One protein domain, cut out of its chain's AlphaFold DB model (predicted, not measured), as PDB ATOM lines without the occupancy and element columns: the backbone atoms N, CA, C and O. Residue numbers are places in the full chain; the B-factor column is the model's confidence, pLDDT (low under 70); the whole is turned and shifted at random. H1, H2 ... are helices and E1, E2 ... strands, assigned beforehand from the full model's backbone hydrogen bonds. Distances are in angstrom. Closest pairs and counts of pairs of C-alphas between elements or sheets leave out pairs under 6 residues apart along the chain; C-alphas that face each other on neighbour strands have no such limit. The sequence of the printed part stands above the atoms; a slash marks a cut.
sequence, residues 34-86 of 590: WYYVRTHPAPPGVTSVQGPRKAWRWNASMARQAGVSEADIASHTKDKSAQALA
ATOM      1  N   TRP A  34      69.142 153.675  36.293       75.25
ATOM      2  CA  TRP A  34      69.265 155.127  36.321       75.25
ATOM      3  C   TRP A  34      69.767 155.661  34.979       75.25
ATOM      4  O   TRP A  34      70.925 155.459  34.610       75.25
ATOM      5  N   TYR A  35      68.925 156.433  34.302       79.31
ATOM      6  CA  TYR A  35      69.238 157.107  33.049       79.31
ATOM      7  C   TYR A  35      69.760 158.516  33.318       79.31
ATOM      8  O   TYR A  35      69.108 159.331  33.969       79.31
ATOM      9  N   TYR A  36      70.956 158.829  32.824       83.06
ATOM     10  CA  TYR A  36      71.533 160.165  32.970       83.06
ATOM     11  C   TYR A  36      70.935 161.128  31.944       83.06
ATOM     12  O   TYR A  36      70.988 160.858  30.744       83.06
ATOM     13  N   VAL A  37      70.467 162.291  32.410       83.19
ATOM     14  CA  VAL A  37      69.769 163.306  31.590       83.19
ATOM     15  C   VAL A  37      70.599 163.735  30.376       83.19
ATOM     16  O   VAL A  37      70.061 164.009  29.309       83.19
ATOM     17  N   ARG A  38      71.931 163.730  30.506       79.56
ATOM     18  CA  ARG A  38      72.862 164.097  29.430       79.56
ATOM     19  C   ARG A  38      72.782 163.175  28.206       79.56
ATOM     20  O   ARG A  38      73.056 163.630  27.102       79.56
ATOM     21  N   THR A  39      72.491 161.890  28.398       73.00
ATOM     22  CA  THR A  39      72.430 160.895  27.310       73.00
ATOM     23  C   THR A  39      71.004 160.464  26.992       73.00
ATOM     24  O   THR A  39      70.722 160.111  25.849       73.00
ATOM     25  N   HIS A  40      70.116 160.545  27.979       82.81
ATOM     26  CA  HIS A  40      68.708 160.186  27.884       82.81
ATOM     27  C   HIS A  40      67.912 161.306  28.560       82.81
ATOM     28  O   HIS A  40      67.807 161.304  29.790       82.81
ATOM     29  N   PRO A  41      67.431 162.312  27.810       84.88
ATOM     30  CA  PRO A  41      66.672 163.411  28.397       84.88
ATOM     31  C   PRO A  41      65.418 162.870  29.091       84.88
ATOM     32  O   PRO A  41      64.741 161.990  28.554       84.88
ATOM     33  N   ALA A  42      65.138 163.375  30.296       83.69
ATOM     34  CA  ALA A  42      63.981 162.945  31.076       83.69
ATOM     35  C   ALA A  42      62.677 163.248  30.316       83.69
ATOM     36  O   ALA A  42      62.602 164.291  29.657       83.69
ATOM     37  N   PRO A  43      61.664 162.369  30.391       83.88
ATOM     38  CA  PRO A  43      60.365 162.655  29.807       83.88
ATOM     39  C   PRO A  43      59.726 163.910  30.434       83.88
ATOM     40  O   PRO A  43      60.041 164.252  31.583       83.88
ATOM     41  N   PRO A  44      58.828 164.607  29.716       78.75
ATOM     42  CA  PRO A  44      58.118 165.771  30.243       78.75
ATOM     43  C   PRO A  44      57.398 165.456  31.563       78.75
ATOM     44  O   PRO A  44      56.797 164.396  31.706       78.75
ATOM     45  N   GLY A  45      57.474 166.363  32.541       76.62
ATOM     46  CA  GLY A  45      56.853 166.182  33.863       76.62
ATOM     47  C   GLY A  45      57.668 165.353  34.866       76.62
ATOM     48  O   GLY A  45      57.345 165.350  36.050       76.62
ATOM     49  N   VAL A  46      58.763 164.707  34.445       84.25
ATOM     50  CA  VAL A  46      59.616 163.900  35.334       84.25
ATOM     51  C   VAL A  46      60.710 164.758  35.964       84.25
ATOM     52  O   VAL A  46      61.676 165.150  35.306       84.25
ATOM     53  N   THR A  47      60.608 165.029  37.266       84.94
ATOM     54  CA  THR A  47      61.633 165.785  38.001       84.94
ATOM     55  C   THR A  47      62.900 164.950  38.180       84.94
ATOM     56  O   THR A  47      62.949 164.064  39.025       84.94
ATOM     57  N   SER A  48      63.954 165.218  37.401       84.81
ATOM     58  CA  SER A  48      65.235 164.509  37.537       84.81
ATOM     59  C   SER A  48      65.906 164.781  38.887       84.81
ATOM     60  O   SER A  48      65.831 165.894  39.402       84.81
ATOM     61  N   VAL A  49      66.634 163.800  39.422       82.50
ATOM     62  CA  VAL A  49      67.344 163.895  40.708       82.50
ATOM     63  C   VAL A  49      68.855 163.821  40.524       82.50
ATOM     64  O   VAL A  49      69.366 163.258  39.552       82.50
ATOM     65  N   GLN A  50      69.600 164.386  41.470       80.12
ATOM     66  CA  GLN A  50      71.054 164.423  41.397       80.12
ATOM     67  C   GLN A  50      71.667 163.101  41.895       80.12
ATOM     68  O   GLN A  50      71.457 162.680  43.029       80.12
ATOM     69  N   GLY A  51      72.411 162.416  41.025       70.25
ATOM     70  CA  GLY A  51      73.073 161.144  41.308       70.25
ATOM     71  C   GLY A  51      74.531 161.264  41.774       70.25
ATOM     72  O   GLY A  51      75.062 162.371  41.925       70.25
ATOM     73  N   PRO A  52      75.226 160.120  41.956       53.97
ATOM     74  CA  PRO A  52      76.650 160.081  42.269       53.97
ATOM     75  C   PRO A  52      77.446 160.927  41.267       53.97
ATOM     76  O   PRO A  52      77.240 160.814  40.060       53.97
ATOM     77  N   ARG A  53      78.364 161.767  41.767       67.50
ATOM     78  CA  ARG A  53      79.138 162.766  40.991       67.50
ATOM     79  C   ARG A  53      78.335 163.965  40.461       67.50
ATOM     80  O   ARG A  53      78.717 164.548  39.451       67.50
ATOM     81  N   LYS A  54      77.256 164.364  41.145       74.94
ATOM     82  CA  LYS A  54      76.443 165.555  40.820       74.94
ATOM     83  C   LYS A  54      75.732 165.503  39.454       74.94
ATOM     84  O   LYS A  54      75.236 166.527  38.987       74.94
ATOM     85  N   ALA A  55      75.651 164.332  38.824       76.44
ATOM     86  CA  ALA A  55      75.026 164.163  37.516       76.44
ATOM     87  C   ALA A  55      73.514 163.927  37.645       76.44
ATOM     88  O   ALA A  55      73.085 163.035  38.376       76.44
ATOM     89  N   TRP A  56      72.714 164.707  36.919       83.06
ATOM     90  CA  TRP A  56      71.256 164.575  36.896       83.06
ATOM     91  C   TRP A  56      70.822 163.284  36.203       83.06
ATOM     92  O   TRP A  56      71.323 162.941  35.125       83.06
ATOM     93  N   ARG A  57      69.893 162.563  36.830       84.00
ATOM     94  CA  ARG A  57      69.394 161.264  36.381       84.00
ATOM     95  C   ARG A  57      67.914 161.077  36.715       84.00
ATOM     96  O   ARG A  57      67.389 161.718  37.619       84.00
ATOM     97  N   TRP A  58      67.258 160.189  35.988       86.19
ATOM     98  CA  TRP A  58      65.870 159.774  36.192       86.19
ATOM     99  C   TRP A  58      65.771 158.258  35.980       86.19
ATOM    100  O   TRP A  58      66.706 157.645  35.470       86.19
ATOM    101  N   ASN A  59      64.675 157.633  36.395       81.81
ATOM    102  CA  ASN A  59      64.416 156.221  36.116       81.81
ATOM    103  C   ASN A  59      62.952 156.013  35.704       81.81
ATOM    104  O   ASN A  59      62.121 156.919  35.823       81.81
ATOM    105  N   ALA A  60      62.634 154.811  35.220       72.56
ATOM    106  CA  ALA A  60      61.290 154.481  34.752       72.56
ATOM    107  C   ALA A  60      60.225 154.633  35.853       72.56
ATOM    108  O   ALA A  60      59.098 155.025  35.571       72.56
ATOM    109  N   SER A  61      60.579 154.387  37.117       69.06
ATOM    110  CA  SER A  61      59.657 154.542  38.248       69.06
ATOM    111  C   SER A  61      59.254 156.001  38.478       69.06
ATOM    112  O   SER A  61      58.073 156.287  38.657       69.06
ATOM    113  N   MET A  62      60.206 156.934  38.386       76.81
ATOM    114  CA  MET A  62      59.930 158.373  38.466       76.81
ATOM    115  C   MET A  62      59.073 158.851  37.291       76.81
ATOM    116  O   MET A  62      58.202 159.698  37.464       76.81
ATOM    117  N   ALA A  63      59.290 158.289  36.099       75.19
ATOM    118  CA  ALA A  63      58.494 158.628  34.927       75.19
ATOM    119  C   ALA A  63      57.039 158.154  35.043       75.19
ATOM    120  O   ALA A  63      56.118 158.920  34.773       75.19
ATOM    121  N   ARG A  64      56.819 156.938  35.555       72.38
ATOM    122  CA  ARG A  64      55.470 156.419  35.840       72.38
ATOM    123  C   ARG A  64      54.733 157.255  36.879       72.38
ATOM    124  O   ARG A  64      53.549 157.517  36.711       72.38
ATOM    125  N   GLN A  65      55.423 157.688  37.936       73.69
ATOM    126  CA  GLN A  65      54.832 158.543  38.972       73.69
ATOM    127  C   GLN A  65      54.392 159.909  38.431       73.69
ATOM    128  O   GLN A  65      53.417 160.466  38.918       73.69
ATOM    129  N   ALA A  66      55.068 160.414  37.399       74.38
ATOM    130  CA  ALA A  66      54.667 161.619  36.679       74.38
ATOM    131  C   ALA A  66      53.582 161.368  35.606       74.38
ATOM    132  O   ALA A  66      53.262 162.275  34.843       74.38
ATOM    133  N   GLY A  67      53.029 160.151  35.523       71.44
ATOM    134  CA  GLY A  67      51.971 159.789  34.574       71.44
ATOM    135  C   GLY A  67      52.449 159.516  33.145       71.44
ATOM    136  O   GLY A  67      51.635 159.494  32.226       71.44
ATOM    137  N   VAL A  68      53.751 159.314  32.929       71.94
ATOM    138  CA  VAL A  68      54.324 159.087  31.593       71.94
ATOM    139  C   VAL A  68      54.045 157.657  31.128       71.94
ATOM    140  O   VAL A  68      54.248 156.698  31.876       71.94
ATOM    141  N   SER A  69      53.595 157.506  29.878       68.75
ATOM    142  CA  SER A  69      53.263 156.204  29.292       68.75
ATOM    143  C   SER A  69      54.508 155.319  29.107       68.75
ATOM    144  O   SER A  69      55.615 155.813  28.901       68.75
ATOM    145  N   GLU A  70      54.356 153.988  29.128       62.38
ATOM    146  CA  GLU A  70      55.497 153.075  28.897       62.38
ATOM    147  C   GLU A  70      56.109 153.239  27.497       62.38
ATOM    148  O   GLU A  70      57.312 153.042  27.330       62.38
ATOM    149  N   ALA A  71      55.301 153.618  26.502       60.75
ATOM    150  CA  ALA A  71      55.774 153.889  25.147       60.75
ATOM    151  C   ALA A  71      56.693 155.122  25.112       60.75
ATOM    152  O   ALA A  71      57.737 155.105  24.456       60.75
ATOM    153  N   ASP A  72      56.359 156.154  25.889       67.69
ATOM    154  CA  ASP A  72      57.181 157.358  26.017       67.69
ATOM    155  C   ASP A  72      58.426 157.113  26.877       67.69
ATOM    156  O   ASP A  72      59.513 157.594  26.565       67.69
ATOM    157  N   ILE A  73      58.327 156.286  27.921       70.94
ATOM    158  CA  ILE A  73      59.508 155.848  28.679       70.94
ATOM    159  C   ILE A  73      60.472 155.093  27.750       70.94
ATOM    160  O   ILE A  73      61.670 155.372  27.751       70.94
ATOM    161  N   ALA A  74      59.960 154.182  26.920       66.00
ATOM    162  CA  ALA A  74      60.750 153.415  25.961       66.00
ATOM    163  C   ALA A  74      61.440 154.293  24.903       66.00
ATOM    164  O   ALA A  74      62.604 154.067  24.561       66.00
ATOM    165  N   SER A  75      60.741 155.310  24.391       70.00
ATOM    166  CA  SER A  75      61.287 156.214  23.376       70.00
ATOM    167  C   SER A  75      62.415 157.090  23.941       70.00
ATOM    168  O   SER A  75      63.437 157.296  23.278       70.00
ATOM    169  N   HIS A  76      62.296 157.516  25.202       70.00
ATOM    170  CA  HIS A  76      63.302 158.321  25.898       70.00
ATOM    171  C   HIS A  76      64.523 157.522  26.386       70.00
ATOM    172  O   HIS A  76      65.614 158.090  26.500       70.00
ATOM    173  N   THR A  77      64.396 156.210  26.624       68.19
ATOM    174  CA  THR A  77      65.536 155.337  26.964       68.19
ATOM    175  C   THR A  77      66.255 154.767  25.736       68.19
ATOM    176  O   THR A  77      67.359 154.245  25.877       68.19
ATOM    177  N   LYS A  78      65.674 154.889  24.525       61.31
ATOM    178  CA  LYS A  78      66.185 154.317  23.256       61.31
ATOM    179  C   LYS A  78      66.460 152.803  23.325       61.31
ATOM    180  O   LYS A  78      67.226 152.266  22.521       61.31
ATOM    181  N   ASP A  79      65.838 152.107  24.276       53.12
ATOM    182  CA  ASP A  79      65.989 150.668  24.465       53.12
ATOM    183  C   ASP A  79      65.024 149.915  23.534       53.12
ATOM    184  O   ASP A  79      63.804 149.923  23.716       53.12
ATOM    185  N   LYS A  80      65.587 149.210  22.543       47.22
ATOM    186  CA  LYS A  80      64.837 148.394  21.569       47.22
ATOM    187  C   LYS A  80      63.946 147.336  22.229       47.22
ATOM    188  O   LYS A  80      62.978 146.894  21.621       47.22
ATOM    189  N   SER A  81      64.257 146.929  23.462       41.88
ATOM    190  CA  SER A  81      63.452 145.959  24.207       41.88
ATOM    191  C   SER A  81      62.238 146.572  24.919       41.88
ATOM    192  O   SER A  81      61.293 145.846  25.209       41.88
ATOM    193  N   ALA A  82      62.220 147.889  25.153       40.47
ATOM    194  CA  ALA A  82      61.062 148.612  25.686       40.47
ATOM    195  C   ALA A  82      60.073 148.996  24.567       40.47
ATOM    196  O   ALA A  82      58.861 148.927  24.755       40.47
ATOM    197  N   GLN A  83      60.594 149.281  23.369       45.41
ATOM    198  CA  GLN A  83      59.804 149.489  22.151       45.41
ATOM    199  C   GLN A  83      59.013 148.220  21.772       45.41
ATOM    200  O   GLN A  83      57.802 148.280  21.586       45.41
ATOM    201  N   ALA A  84      59.665 147.051  21.831       42.91
ATOM    202  CA  ALA A  84      59.021 145.745  21.649       42.91
ATOM    203  C   ALA A  84      57.951 145.415  22.716       42.91
ATOM    204  O   ALA A  84      57.072 144.594  22.478       42.91
ATOM    205  N   LEU A  85      58.015 146.039  23.898       38.66
ATOM    206  CA  LEU A  85      57.068 145.843  25.005       38.66
ATOM    207  C   LEU A  85      55.847 146.774  24.900       38.66
ATOM    208  O   LEU A  85      54.741 146.372  25.253       38.66
ATOM    209  N   ALA A  86      56.034 147.990  24.376       41.44
ATOM    210  CA  ALA A  86      54.943 148.899  24.025       41.44
ATOM    211  C   ALA A  86      54.133 148.373  22.825       41.44
ATOM    212  O   ALA A  86      52.908 148.437  22.841       41.44
TER     213      ALA A  86
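What this domain is: This is residues 34 to 86 of the 590 residues of an uncharacterized protein of Candidatus Pacearchaeota archaeon (UniProt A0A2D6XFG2). Helices H2 and H3 fold back as a hairpin at one end of an elongated domain; at the other, residues 34 to 55, with no named element, pair briefly along strand E1, and short helix H1 lies between. The printed part has 53 residues with one named strand and three named helices, in the order E1, H1, H2, H3; under half are in named elements, mostly helix. It is compact, radius of gyration of the C-alphas 10.7 A, spanning 33 by 21 by 14 A.

Where its parts are: Find C-alpha 70 at (55.497, 153.075, 28.897); H2 runs from there to residue 77, 10.5 A. H3, residues 80 to 86, spans 10.2 A and ends at (54.943, 148.899, 24.025). H1 is residues 60 to 65, E1 residues 56 to 58.

How they stand to each other: H2 and H3 touch, closest at C-alphas 74 and 82, 4.8 A, a shallow tilt of 17 degrees, opposite ways. H1 and H2 only just touch, with 3 pairs of C-alphas within 8 A, closest at 60 and 73, 6.5 A. E1 pairs with no named strand; residues 35 to 36 and 49 to 50 pair with it, antiparallel. Every O i to N i+4 pair is within hydrogen-bond range in H1 and H2, 2 of 3 in H3.

The domain as a whole: C-alphas 53 and 84 are farthest apart, 32.7 A. The printed part has no cut, and its links between named elements are tight. Look for low pLDDT at residues 77 to 86, among others.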